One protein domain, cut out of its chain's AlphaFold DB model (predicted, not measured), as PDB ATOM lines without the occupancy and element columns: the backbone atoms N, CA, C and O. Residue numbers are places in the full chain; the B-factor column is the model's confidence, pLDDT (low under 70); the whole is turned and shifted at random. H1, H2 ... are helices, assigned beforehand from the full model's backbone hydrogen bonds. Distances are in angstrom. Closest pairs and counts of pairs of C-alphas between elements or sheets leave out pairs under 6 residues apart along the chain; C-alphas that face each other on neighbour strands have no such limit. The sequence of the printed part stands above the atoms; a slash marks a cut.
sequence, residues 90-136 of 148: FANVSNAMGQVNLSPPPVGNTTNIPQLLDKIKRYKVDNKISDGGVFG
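This is residues 90 to 136 of the 148 residues of the protein "Amidohydro_3 domain-containing protein" of Candidatus Delongbacteria bacterium (UniProt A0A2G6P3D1). A 14-residue helix, H2, forms one side of a U-shaped fold; residues 98 to 104 run back beside it as the other side, and residues 105 to 112 loop over to its first end. The short helix H1 sits at the foot of that other side, its first residue, Phe 90, away from H2 and its last, Met 97, nearer to H2, while residues 127 to 136 fold back from the last end of H2 toward the link. The printed part has 47 residues with two named helices, H1 then H2, and no named strand; it is all helix by class, with 22 residues, under half, in named elements. It is only just compact, close to loose, with a radius of gyration of the C-alphas of 11.3 A, and spans 28 by 25 by 14 A.

H2, residues 113 to 126, measures 20.0 A from C-alpha 113 at (6.167, -14.486, -37.001) to C-alpha 126 at (3.835, -25.358, -53.662). H1, residues 90 to 97, begins with C-alpha 90 at (-7.927, -4.740, -61.378) and measures 10.8 A.

H2 and H1 are apart, with no C-alpha of the one within 8 A of the other. In H1 and H2 every O i to N i+4 pair is within hydrogen-bond range.

The two C-alphas farthest apart are those of Phe 90 and Pro 114, at 31.5 A. The link from H1 to H2, residues 98 to 112, is long. The printed part has no cut. Its mean pLDDT is 86.4, and no printed residue is under 70.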
ATOM      1  N   PHE A  90      -8.128  -3.452 -60.698       89.25
ATOM      2  CA  PHE A  90      -7.927  -4.740 -61.378       89.25
ATOM      3  C   PHE A  90      -6.457  -5.195 -61.381       89.25
ATOM      4  O   PHE A  90      -6.158  -6.353 -61.102       89.25
ATOM      5  N   ALA A  91      -5.521  -4.263 -61.598       87.75
ATOM      6  CA  ALA A  91      -4.087  -4.547 -61.523       87.75
ATOM      7  C   ALA A  91      -3.648  -5.011 -60.121       87.75
ATOM      8  O   ALA A  91      -2.850  -5.937 -59.998       87.75
ATOM      9  N   ASN A  92      -4.204  -4.421 -59.059       86.12
ATOM     10  CA  ASN A  92      -3.900  -4.830 -57.687       86.12
ATOM     11  C   ASN A  92      -4.475  -6.213 -57.381       86.12
ATOM     12  O   ASN A  92      -3.809  -6.995 -56.712       86.12
ATOM     13  N   VAL A  93      -5.660  -6.541 -57.908       85.81
ATOM     14  CA  VAL A  93      -6.233  -7.893 -57.802       85.81
ATOM     15  C   VAL A  93      -5.318  -8.906 -58.487       85.81
ATOM     16  O   VAL A  93      -4.937  -9.894 -57.867       85.81
ATOM     17  N   SER A  94      -4.889  -8.630 -59.722       86.62
ATOM     18  CA  SER A  94      -3.955  -9.503 -60.445       86.62
ATOM     19  C   SER A  94      -2.637  -9.688 -59.691       86.62
ATOM     20  O   SER A  94      -2.119 -10.800 -59.634       86.62
ATOM     21  N   ASN A  95      -2.095  -8.621 -59.098       84.81
ATOM     22  CA  ASN A  95      -0.882  -8.703 -58.286       84.81
ATOM     23  C   ASN A  95      -1.106  -9.542 -57.022       84.81
ATOM     24  O   ASN A  95      -0.281 -10.395 -56.701       84.81
ATOM     25  N   ALA A  96      -2.230  -9.345 -56.330       84.44
ATOM     26  CA  ALA A  96      -2.565 -10.072 -55.110       84.44
ATOM     27  C   ALA A  96      -2.767 -11.578 -55.347       84.44
ATOM     28  O   ALA A  96      -2.431 -12.374 -54.475       84.44
ATOM     29  N   MET A  97      -3.242 -11.996 -56.527       83.62
ATOM     30  CA  MET A  97      -3.382 -13.421 -56.877       83.62
ATOM     31  C   MET A  97      -2.047 -14.181 -56.872       83.62
ATOM     32  O   MET A  97      -2.038 -15.387 -56.647       83.62
ATOM     33  N   GLY A  98      -0.931 -13.488 -57.115       83.94
ATOM     34  CA  GLY A  98       0.418 -14.060 -57.055       83.94
ATOM     35  C   GLY A  98       1.106 -13.913 -55.697       83.94
ATOM     36  O   GLY A  98       2.261 -14.326 -55.559       83.94
ATOM     37  N   GLN A  99       0.441 -13.313 -54.706       87.88
ATOM     38  CA  GLN A  99       1.006 -13.041 -53.387       87.88
ATOM     39  C   GLN A  99       0.580 -14.092 -52.363       87.88
ATOM     40  O   GLN A  99      -0.537 -14.609 -52.375       87.88
ATOM     41  N   VAL A 100       1.466 -14.371 -51.408       90.38
ATOM     42  CA  VAL A 100       1.106 -15.189 -50.247       90.38
ATOM     43  C   VAL A 100       0.213 -14.378 -49.299       90.38
ATOM     44  O   VAL A 100       0.549 -13.255 -48.921       90.38
ATOM     45  N   ASN A 101      -0.929 -14.945 -48.894       89.75
ATOM     46  CA  ASN A 101      -1.810 -14.313 -47.908       89.75
ATOM     47  C   ASN A 101      -1.220 -14.451 -46.495       89.75
ATOM     48  O   ASN A 101      -1.282 -15.520 -45.867       89.75
ATOM     49  N   LEU A 102      -0.673 -13.349 -45.987       91.00
ATOM     50  CA  LEU A 102      -0.080 -13.254 -44.654       91.00
ATOM     51  C   LEU A 102      -0.995 -12.565 -43.646       91.00
ATOM     52  O   LEU A 102      -0.610 -12.454 -42.490       91.00
ATOM     53  N   SER A 103      -2.215 -12.205 -44.039       89.12
ATOM     54  CA  SER A 103      -3.140 -11.451 -43.196       89.12
ATOM     55  C   SER A 103      -3.511 -12.189 -41.894       89.12
ATOM     56  O   SER A 103      -3.638 -13.426 -41.885       89.12
ATOM     57  N   PRO A 104      -3.742 -11.452 -40.794       87.81
ATOM     58  CA  PRO A 104      -4.312 -11.997 -39.568       87.81
ATOM     59  C   PRO A 104      -5.829 -12.226 -39.688       87.81
ATOM     60  O   PRO A 104      -6.452 -11.791 -40.664       87.81
ATOM     61  N   PRO A 105      -6.460 -12.895 -38.704       86.00
ATOM     62  CA  PRO A 105      -7.917 -12.963 -38.612       86.00
ATOM     63  C   PRO A 105      -8.567 -11.569 -38.625       86.00
ATOM     64  O   PRO A 105      -8.016 -10.647 -38.021       86.00
ATOM     65  N   PRO A 106      -9.737 -11.392 -39.274       85.75
ATOM     66  CA  PRO A 106     -10.557 -12.414 -39.938       85.75
ATOM     67  C   PRO A 106     -10.184 -12.698 -41.409       85.75
ATOM     68  O   PRO A 106     -10.744 -13.613 -42.002       85.75
ATOM     69  N   VAL A 107      -9.269 -11.928 -42.012       83.94
ATOM     70  CA  VAL A 107      -8.924 -12.031 -43.450       83.94
ATOM     71  C   VAL A 107      -8.034 -13.243 -43.743       83.94
ATOM     72  O   VAL A 107      -8.122 -13.869 -44.798       83.94
ATOM     73  N   GLY A 108      -7.165 -13.590 -42.801       85.88
ATOM     74  CA  GLY A 108      -6.360 -14.800 -42.836       85.88
ATOM     75  C   GLY A 108      -6.262 -15.429 -41.453       85.88
ATOM     76  O   GLY A 108      -7.129 -15.266 -40.603       85.88
ATOM     77  N   ASN A 109      -5.202 -16.192 -41.223       89.12
ATOM     78  CA  ASN A 109      -4.981 -16.912 -39.968       89.12
ATOM     79  C   ASN A 109      -3.537 -16.796 -39.461       89.12
ATOM     80  O   ASN A 109      -3.127 -17.572 -38.603       89.12
ATOM     81  N   THR A 110      -2.754 -15.852 -39.994       88.81
ATOM     82  CA  THR A 110      -1.385 -15.617 -39.519       88.81
ATOM     83  C   THR A 110      -1.434 -14.788 -38.244       88.81
ATOM     84  O   THR A 110      -1.894 -13.653 -38.259       88.81
ATOM     85  N   THR A 111      -0.967 -15.340 -37.131       87.44
ATOM     86  CA  THR A 111      -1.056 -14.665 -35.819       87.44
ATOM     87  C   THR A 111       0.303 -14.353 -35.200       87.44
ATOM     88  O   THR A 111       0.375 -13.635 -34.209       87.44
ATOM     89  N   ASN A 112       1.389 -14.886 -35.764       87.25
ATOM     90  CA  ASN A 112       2.745 -14.706 -35.253       87.25
ATOM     91  C   ASN A 112       3.803 -14.888 -36.356       87.25
ATOM     92  O   ASN A 112       3.529 -15.443 -37.423       87.25
ATOM     93  N   ILE A 113       5.028 -14.432 -36.073       89.12
ATOM     94  CA  ILE A 113       6.167 -14.486 -37.001       89.12
ATOM     95  C   ILE A 113       6.521 -15.919 -37.446       89.12
ATOM     96  O   ILE A 113       6.717 -16.113 -38.646       89.12
ATOM     97  N   PRO A 114       6.559 -16.947 -36.570       91.50
ATOM     98  CA  PRO A 114       6.799 -18.323 -37.013       91.50
ATOM     99  C   PRO A 114       5.805 -18.810 -38.076       91.50
ATOM    100  O   PRO A 114       6.218 -19.334 -39.109       91.50
ATOM    101  N   GLN A 115       4.503 -18.567 -37.880       88.00
ATOM    102  CA  GLN A 115       3.473 -18.921 -38.865       88.00
ATOM    103  C   GLN A 115       3.652 -18.177 -40.192       88.00
ATOM    104  O   GLN A 115       3.431 -18.758 -41.256       88.00
ATOM    105  N   LEU A 116       4.055 -16.905 -40.139       89.56
ATOM    106  CA  LEU A 116       4.337 -16.099 -41.324       89.56
ATOM    107  C   LEU A 116       5.490 -16.700 -42.141       89.56
ATOM    108  O   LEU A 116       5.350 -16.912 -43.347       89.56
ATOM    109  N   LEU A 117       6.600 -17.051 -41.484       90.06
ATOM    110  CA  LEU A 117       7.758 -17.678 -42.130       90.06
ATOM    111  C   LEU A 117       7.413 -19.045 -42.734       90.06
ATOM    112  O   LEU A 117       7.817 -19.340 -43.861       90.06
ATOM    113  N   ASP A 118       6.648 -19.865 -42.015       91.81
ATOM    114  CA  ASP A 118       6.214 -21.177 -42.499       91.81
ATOM    115  C   ASP A 118       5.324 -21.062 -43.739       91.81
ATOM    116  O   ASP A 118       5.493 -21.826 -44.692       91.81
ATOM    117  N   LYS A 119       4.417 -20.080 -43.774       90.56
ATOM    118  CA  LYS A 119       3.578 -19.808 -44.949       90.56
ATOM    119  C   LYS A 119       4.397 -19.397 -46.164       90.56
ATOM    120  O   LYS A 119       4.153 -19.925 -47.245       90.56
ATOM    121  N   ILE A 120       5.376 -18.507 -45.998       89.88
ATOM    122  CA  ILE A 120       6.257 -18.085 -47.100       89.88
ATOM    123  C   ILE A 120       7.031 -19.288 -47.654       89.88
ATOM    124  O   ILE A 120       7.074 -19.489 -48.867       89.88
ATOM    125  N   LYS A 121       7.604 -20.128 -46.781       89.38
ATOM    126  CA  LYS A 121       8.349 -21.329 -47.194       89.38
ATOM    127  C   LYS A 121       7.466 -22.327 -47.941       89.38
ATOM    128  O   LYS A 121       7.862 -22.793 -49.006       89.38
ATOM    129  N   ARG A 122       6.272 -22.626 -47.417       90.44
ATOM    130  CA  ARG A 122       5.301 -23.518 -48.079       90.44
ATOM    131  C   ARG A 122       4.896 -22.977 -49.443       90.44
ATOM    132  O   ARG A 122       4.981 -23.702 -50.423       90.44
ATOM    133  N   TYR A 123       4.596 -21.683 -49.523       90.69
ATOM    134  CA  TYR A 123       4.228 -21.036 -50.777       90.69
ATOM    135  C   TYR A 123       5.305 -21.189 -51.864       90.69
ATOM    136  O   TYR A 123       4.963 -21.449 -53.018       90.69
ATOM    137  N   LYS A 124       6.597 -21.090 -51.510       89.88
ATOM    138  CA  LYS A 124       7.701 -21.349 -52.455       89.88
ATOM    139  C   LYS A 124       7.696 -22.781 -52.981       89.88
ATOM    140  O   LYS A 124       7.886 -22.977 -54.179       89.88
ATOM    141  N   VAL A 125       7.497 -23.760 -52.097       90.38
ATOM    142  CA  VAL A 125       7.477 -25.187 -52.453       90.38
ATOM    143  C   VAL A 125       6.284 -25.496 -53.354       90.38
ATOM    144  O   VAL A 125       6.470 -26.051 -54.438       90.38
ATOM    145  N   ASP A 126       5.087 -25.067 -52.956       90.31
ATOM    146  CA  ASP A 126       3.835 -25.358 -53.662       90.31
ATOM    147  C   ASP A 126       3.817 -24.752 -55.075       90.31
ATOM    148  O   ASP A 126       3.315 -25.367 -56.016       90.31
ATOM    149  N   ASN A 127       4.433 -23.577 -55.247       88.56
ATOM    150  CA  ASN A 127       4.488 -22.858 -56.524       88.56
ATOM    151  C   ASN A 127       5.811 -23.033 -57.286       88.56
ATOM    152  O   ASN A 127       6.014 -22.379 -58.309       88.56
ATOM    153  N   LYS A 128       6.717 -23.904 -56.821       90.06
ATOM    154  CA  LYS A 128       8.026 -24.178 -57.453       90.06
ATOM    155  C   LYS A 128       8.850 -22.908 -57.723       90.06
ATOM    156  O   LYS A 128       9.502 -22.783 -58.760       90.06
ATOM    157  N   ILE A 129       8.817 -21.959 -56.791       84.12
ATOM    158  CA  ILE A 129       9.545 -20.691 -56.901       84.12
ATOM    159  C   ILE A 129      11.013 -20.947 -56.541       84.12
ATOM    160  O   ILE A 129      11.307 -21.442 -55.450       84.12
ATOM    161  N   SER A 130      11.932 -20.601 -57.449       79.06
ATOM    162  CA  SER A 130      13.386 -20.686 -57.243       79.06
ATOM    163  C   SER A 130      13.872 -19.690 -56.169       79.06
ATOM    164  O   SER A 130      13.074 -19.092 -55.446       79.06
ATOM    165  N   ASP A 131      15.182 -19.482 -56.014       73.88
ATOM    166  CA  ASP A 131      15.762 -18.601 -54.978       73.88
ATOM    167  C   ASP A 131      15.431 -17.094 -55.106       73.88
ATOM    168  O   ASP A 131      16.023 -16.258 -54.431       73.88
ATOM    169  N   GLY A 132      14.420 -16.735 -55.901       70.31
ATOM    170  CA  GLY A 132      13.826 -15.404 -55.931       70.31
ATOM    171  C   GLY A 132      13.012 -15.044 -54.677       70.31
ATOM    172  O   GLY A 132      12.680 -15.885 -53.829       70.31
ATOM    173  N   GLY A 133      12.692 -13.750 -54.580       74.81
ATOM    174  CA  GLY A 133      11.855 -13.185 -53.524       74.81
ATOM    175  C   GLY A 133      10.381 -13.572 -53.666       74.81
ATOM    176  O   GLY A 133       9.880 -13.776 -54.770       74.81
ATOM    177  N   VAL A 134       9.686 -13.655 -52.532       79.56
ATOM    178  CA  VAL A 134       8.233 -13.866 -52.459       79.56
ATOM    179  C   VAL A 134       7.592 -12.582 -51.956       79.56
ATOM    180  O   VAL A 134       8.014 -12.047 -50.934       79.56
ATOM    181  N   PHE A 135       6.562 -12.109 -52.653       79.25
ATOM    182  CA  PHE A 135       5.744 -10.987 -52.202       79.25
ATOM    183  C   PHE A 135       4.548 -11.512 -51.405       79.25
ATOM    184  O   PHE A 135       3.867 -12.445 -51.835       79.25
ATOM    185  N   GLY A 136       4.305 -10.926 -50.236       78.00
ATOM    186  CA  GLY A 136       3.164 -11.248 -49.384       78.00
ATOM    187  C   GLY A 136       2.287 -10.028 -49.158       78.00
ATOM    188  O   GLY A 136       2.789  -8.906 -49.118       78.00
TER     189      GLY A 136